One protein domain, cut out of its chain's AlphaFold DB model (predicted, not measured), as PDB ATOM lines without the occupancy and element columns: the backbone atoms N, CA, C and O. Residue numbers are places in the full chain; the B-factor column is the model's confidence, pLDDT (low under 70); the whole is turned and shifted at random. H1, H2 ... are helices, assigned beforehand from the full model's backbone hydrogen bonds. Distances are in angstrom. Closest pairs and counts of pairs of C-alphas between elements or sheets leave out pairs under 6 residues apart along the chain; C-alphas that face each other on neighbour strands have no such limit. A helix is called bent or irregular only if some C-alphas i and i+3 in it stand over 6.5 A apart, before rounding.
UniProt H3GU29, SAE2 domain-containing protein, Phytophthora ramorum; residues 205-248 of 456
ATOM      1  N   PRO A 205      -6.695  90.450  38.827       80.88
ATOM      2  CA  PRO A 205      -7.754  90.187  39.795       80.88
ATOM      3  C   PRO A 205      -7.262  89.236  40.894       80.88
ATOM      4  O   PRO A 205      -6.697  88.179  40.611       80.88
ATOM      5  N   ALA A 206      -7.480  89.596  42.163       81.19
ATOM      6  CA  ALA A 206      -7.140  88.730  43.288       81.19
ATOM      7  C   ALA A 206      -7.966  87.434  43.241       81.19
ATOM      8  O   ALA A 206      -9.174  87.456  43.021       81.19
ATOM      9  N   HIS A 207      -7.313  86.290  43.460       81.81
ATOM     10  CA  HIS A 207      -7.993  84.996  43.452       81.81
ATOM     11  C   HIS A 207      -8.842  84.819  44.718       81.81
ATOM     12  O   HIS A 207      -8.331  84.917  45.834       81.81
ATOM     13  N   ASP A 208     -10.106  84.432  44.549       81.38
ATOM     14  CA  ASP A 208     -11.010  84.085  45.646       81.38
ATOM     15  C   ASP A 208     -10.658  82.713  46.225       81.38
ATOM     16  O   ASP A 208     -10.990  81.673  45.652       81.38
ATOM     17  N   CYS A 209      -9.930  82.662  47.345       86.25
ATOM     18  CA  CYS A 209      -9.754  81.396  48.054       86.25
ATOM     19  C   CYS A 209     -10.976  81.087  48.935       86.25
ATOM     20  O   CYS A 209     -11.604  81.985  49.502       86.25
ATOM     21  N   MET A 210     -11.303  79.799  49.077       83.44
ATOM     22  CA  MET A 210     -12.468  79.367  49.859       83.44
ATOM     23  C   MET A 210     -12.381  79.756  51.341       83.44
ATOM     24  O   MET A 210     -13.410  79.970  51.970       83.44
ATOM     25  N   GLU A 211     -11.175  79.872  51.900       84.94
ATOM     26  CA  GLU A 211     -10.971  80.280  53.297       84.94
ATOM     27  C   GLU A 211     -11.365  81.741  53.514       84.94
ATOM     28  O   GLU A 211     -12.081  82.059  54.460       84.94
ATOM     29  N   CYS A 212     -10.975  82.632  52.603       83.56
ATOM     30  CA  CYS A 212     -11.364  84.031  52.702       83.56
ATOM     31  C   CYS A 212     -12.840  84.242  52.386       83.56
ATOM     32  O   CYS A 212     -13.450  85.112  52.994       83.56
ATOM     33  N   LYS A 213     -13.436  83.430  51.504       85.19
ATOM     34  CA  LYS A 213     -14.893  83.432  51.328       85.19
ATOM     35  C   LYS A 213     -15.601  83.134  52.655       85.19
ATOM     36  O   LYS A 213     -16.416  83.935  53.082       85.19
ATOM     37  N   LYS A 214     -15.198  82.071  53.363       89.69
ATOM     38  CA  LYS A 214     -15.744  81.745  54.693       89.69
ATOM     39  C   LYS A 214     -15.547  82.873  55.709       89.69
ATOM     40  O   LYS A 214     -16.453  83.142  56.483       89.69
ATOM     41  N   TYR A 215     -14.386  83.529  55.699       86.69
ATOM     42  CA  TYR A 215     -14.105  84.658  56.589       86.69
ATOM     43  C   TYR A 215     -15.040  85.850  56.335       86.69
ATOM     44  O   TYR A 215     -15.622  86.379  57.275       86.69
ATOM     45  N   TYR A 216     -15.228  86.252  55.074       84.88
ATOM     46  CA  TYR A 216     -16.111  87.375  54.740       84.88
ATOM     47  C   TYR A 216     -17.598  87.029  54.879       84.88
ATOM     48  O   TYR A 216     -18.373  87.886  55.297       84.88
ATOM     49  N   ASP A 217     -17.984  85.780  54.605       88.56
ATOM     50  CA  ASP A 217     -19.342  85.287  54.858       88.56
ATOM     51  C   ASP A 217     -19.648  85.309  56.372       88.56
ATOM     52  O   ASP A 217     -20.734  85.716  56.780       88.56
ATOM     53  N   ALA A 218     -18.672  84.955  57.222       90.19
ATOM     54  CA  ALA A 218     -18.806  84.998  58.683       90.19
ATOM     55  C   ALA A 218     -18.859  86.423  59.260       90.19
ATOM     56  O   ALA A 218     -19.447  86.626  60.318       90.19
ATOM     57  N   LEU A 219     -18.297  87.417  58.563       86.38
ATOM     58  CA  LEU A 219     -18.380  88.833  58.946       86.38
ATOM     59  C   LEU A 219     -19.757  89.469  58.667       86.38
ATOM     60  O   LEU A 219     -19.911  90.677  58.820       86.38
ATOM     61  N   GLY A 220     -20.762  88.675  58.284       80.38
ATOM     62  CA  GLY A 220     -22.149  89.136  58.196       80.38
ATOM     63  C   GLY A 220     -22.495  89.848  56.890       80.38
ATOM     64  O   GLY A 220     -23.415  90.659  56.870       80.38
ATOM     65  N   GLY A 221     -21.787  89.542  55.797       69.75
ATOM     66  CA  GLY A 221     -22.137  90.052  54.471       69.75
ATOM     67  C   GLY A 221     -21.800  91.530  54.286       69.75
ATOM     68  O   GLY A 221     -22.662  92.325  53.918       69.75
ATOM     69  N   LEU A 222     -20.529  91.894  54.491       68.62
ATOM     70  CA  LEU A 222     -19.988  93.139  53.937       68.62
ATOM     71  C   LEU A 222     -20.373  93.208  52.452       68.62
ATOM     72  O   LEU A 222     -20.176  92.235  51.717       68.62
ATOM     73  N   GLY A 223     -20.955  94.332  52.025       72.94
ATOM     74  CA  GLY A 223     -21.423  94.511  50.653       72.94
ATOM     75  C   GLY A 223     -20.351  94.092  49.642       72.94
ATOM     76  O   GLY A 223     -19.156  94.289  49.867       72.94
ATOM     77  N   ALA A 224     -20.765  93.493  48.521       71.12
ATOM     78  CA  ALA A 224     -19.852  92.871  47.551       71.12
ATOM     79  C   ALA A 224     -18.704  93.795  47.078       71.12
ATOM     80  O   ALA A 224     -17.626  93.316  46.722       71.12
ATOM     81  N   VAL A 225     -18.924  95.114  47.120       69.56
ATOM     82  CA  VAL A 225     -17.952  96.155  46.763       69.56
ATOM     83  C   VAL A 225     -16.812  96.259  47.790       69.56
ATOM     84  O   VAL A 225     -15.641  96.298  47.403       69.56
ATOM     85  N   ASP A 226     -17.116  96.193  49.088       79.25
ATOM     86  CA  ASP A 226     -16.111  96.274  50.156       79.25
ATOM     87  C   ASP A 226     -15.321  94.972  50.293       79.25
ATOM     88  O   ASP A 226     -14.101  94.986  50.497       79.25
ATOM     89  N   ALA A 227     -15.984  93.835  50.069       77.31
ATOM     90  CA  ALA A 227     -15.330  92.533  50.064       77.31
ATOM     91  C   ALA A 227     -14.230  92.456  48.989       77.31
ATOM     92  O   ALA A 227     -13.139  91.952  49.262       77.31
ATOM     93  N   ALA A 228     -14.465  92.988  47.784       76.56
ATOM     94  CA  ALA A 228     -13.462  93.009  46.715       76.56
ATOM     95  C   ALA A 228     -12.247  93.886  47.075       76.56
ATOM     96  O   ALA A 228     -11.096  93.466  46.909       76.56
ATOM     97  N   ALA A 229     -12.481  95.073  47.641       81.31
ATOM     98  CA  ALA A 229     -11.412  95.964  48.086       81.31
ATOM     99  C   ALA A 229     -10.576  95.345  49.222       81.31
ATOM    100  O   ALA A 229      -9.347  95.481  49.246       81.31
ATOM    101  N   GLN A 230     -11.213  94.622  50.144       78.75
ATOM    102  CA  GLN A 230     -10.537  93.994  51.278       78.75
ATOM    103  C   GLN A 230      -9.802  92.707  50.879       78.75
ATOM    104  O   GLN A 230      -8.666  92.495  51.314       78.75
ATOM    105  N   LYS A 231     -10.361  91.912  49.955       80.25
ATOM    106  CA  LYS A 231      -9.672  90.774  49.320       80.25
ATOM    107  C   LYS A 231      -8.393  91.214  48.619       80.25
ATOM    108  O   LYS A 231      -7.360  90.558  48.769       80.25
ATOM    109  N   ASN A 232      -8.442  92.361  47.939       77.31
ATOM    110  CA  ASN A 232      -7.273  92.955  47.310       77.31
ATOM    111  C   ASN A 232      -6.197  93.348  48.327       77.31
ATOM    112  O   ASN A 232      -5.047  93.415  47.927       77.31
ATOM    113  N   LYS A 233      -6.487  93.571  49.613       79.50
ATOM    114  CA  LYS A 233      -5.461  93.891  50.629       79.50
ATOM    115  C   LYS A 233      -4.780  92.650  51.219       79.50
ATOM    116  O   LYS A 233      -3.702  92.766  51.797       79.50
ATOM    117  N   CYS A 234      -5.357  91.459  51.056       76.19
ATOM    118  CA  CYS A 234      -4.810  90.230  51.625       76.19
ATOM    119  C   CYS A 234      -3.557  89.761  50.858       76.19
ATOM    120  O   CYS A 234      -3.628  89.334  49.702       76.19
ATOM    121  N   SER A 235      -2.392  89.795  51.516       71.06
ATOM    122  CA  SER A 235      -1.101  89.374  50.943       71.06
ATOM    123  C   SER A 235      -1.111  87.924  50.436       71.06
ATOM    124  O   SER A 235      -0.511  87.626  49.402       71.06
ATOM    125  N   ARG A 236      -1.865  87.036  51.099       71.25
ATOM    126  CA  ARG A 236      -2.018  85.616  50.729       71.25
ATOM    127  C   ARG A 236      -2.668  85.403  49.358       71.25
ATOM    128  O   ARG A 236      -2.295  84.463  48.658       71.25
ATOM    129  N   HIS A 237      -3.590  86.271  48.940       72.31
ATOM    130  CA  HIS A 237      -4.209  86.183  47.612       72.31
ATOM    131  C   HIS A 237      -3.351  86.790  46.510       72.31
ATOM    132  O   HIS A 237      -3.355  86.290  45.389       72.31
ATOM    133  N   ARG A 238      -2.563  87.820  46.838       66.94
ATOM    134  CA  ARG A 238      -1.608  88.416  45.894       66.94
ATOM    135  C   ARG A 238      -0.420  87.494  45.616       66.94
ATOM    136  O   ARG A 238       0.066  87.438  44.492       66.94
ATOM    137  N   ALA A 239       0.026  86.731  46.615       60.97
ATOM    138  CA  ALA A 239       1.191  85.856  46.489       60.97
ATOM    139  C   ALA A 239       0.930  84.586  45.658       60.97
ATOM    140  O   ALA A 239       1.864  84.024  45.089       60.97
ATOM    141  N   ARG A 240      -0.325  84.124  45.534       56.19
ATOM    142  CA  ARG A 240      -0.631  82.864  44.832       56.19
ATOM    143  C   ARG A 240      -0.458  82.920  43.313       56.19
ATOM    144  O   ARG A 240      -0.248  81.865  42.723       56.19
ATOM    145  N   PHE A 241      -0.416  84.101  42.692       53.22
ATOM    146  CA  PHE A 241      -0.003  84.219  41.286       53.22
ATOM    147  C   PHE A 241       1.471  83.849  41.059       53.22
ATOM    148  O   PHE A 241       1.819  83.409  39.970       53.22
ATOM    149  N   LEU A 242       2.323  83.929  42.090       51.44
ATOM    150  CA  LEU A 242       3.707  83.451  42.005       51.44
ATOM    151  C   LEU A 242       3.820  81.923  42.143       51.44
ATOM    152  O   LEU A 242       4.822  81.361  41.723       51.44
ATOM    153  N   PHE A 243       2.809  81.241  42.704       38.84
ATOM    154  CA  PHE A 243       2.894  79.812  43.051       38.84
ATOM    155  C   PHE A 243       1.986  78.904  42.199       38.84
ATOM    156  O   PHE A 243       2.343  77.762  41.914       38.84
ATOM    157  N   ILE A 244       0.827  79.389  41.733       49.75
ATOM    158  CA  ILE A 244      -0.118  78.597  40.917       49.75
ATOM    159  C   ILE A 244       0.408  78.348  39.491       49.75
ATOM    160  O   ILE A 244       0.084  77.312  38.905       49.75
ATOM    161  N   LEU A 245       1.301  79.198  38.969       44.31
ATOM    162  CA  LEU A 245       1.960  78.966  37.674       44.31
ATOM    163  C   LEU A 245       2.839  77.700  37.655       44.31
ATOM    164  O   LEU A 245       3.155  77.199  36.582       44.31
ATOM    165  N   GLN A 246       3.173  77.132  38.819       42.88
ATOM    166  CA  GLN A 246       3.975  75.911  38.914       42.88
ATOM    167  C   GLN A 246       3.135  74.624  39.049       42.88
ATOM    168  O   GLN A 246       3.660  73.536  38.828       42.88
ATOM    169  N   PHE A 247       1.838  74.722  39.383       35.91
ATOM    170  CA  PHE A 247       0.994  73.555  39.707       35.91
ATOM    171  C   PHE A 247      -0.219  73.342  38.782       35.91
ATOM    172  O   PHE A 247      -0.761  72.236  38.762       35.91
ATOM    173  N   SER A 248      -0.643  74.338  37.994       37.19
ATOM    174  CA  SER A 248      -1.818  74.194  37.108       37.19
ATOM    175  C   SER A 248      -1.571  73.374  35.828       37.19
ATOM    176  O   SER A 248      -2.521  72.962  35.171       37.19
TER     177      SER A 248
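This is residues 205 to 248 of the 456 residues of the protein "SAE2 domain-containing protein" of Phytophthora ramorum (UniProt H3GU29). H1, the longest helix, and H2 lie over each other as a loose, crossed pair at one end of a rod; H3 leads on to the other end, where residues 242 to 248 stick out. The 44 printed residues hold three named helices, H1, H2, H3 in chain order, and no named strand: all helix. The whole is only just loose, close to compact, with a radius of gyration of the C-alphas of 11.3 A, and spans 35 by 16 by 14 A.

H1, residues 210 to 218, runs 12.2 A from C-alpha 210 at (-12.468, 79.367, 49.859). H2, residues 224 to 231, measures 10.5 A. H3, residues 235 to 242, runs 11.8 A to C-alpha 242 at (3.707, 83.451, 42.005); it is neither bent nor irregular, but only just: C-alphas 238 and 241 are 6.4 A apart.

H1 and H2 are close but not clearly touching, their closest C-alphas, of Tyr 216 and Ala 227, 7.0 A apart, at a steep tilt of 53 degrees, opposite ways. H2 and H3 are close but not clearly touching, about perpendicular at 74 degrees; their closest C-alphas, of Lys 231 and His 237, are 7.3 A apart. H1 and H3 are apart. Every O i to N i+4 pair is within hydrogen-bond range in H1 and H2; in H3 1 of 4 is, and 2 of 5 O i to N i+3 pairs.

The C-alphas farthest apart, of Gly 220 and Gln 246, are 35.1 A apart. The printed part has no cut, and both links are tight. Mean pLDDT of the printed part is 72.0; residues 221 to 222, 225 and 238 to 248 are under 70.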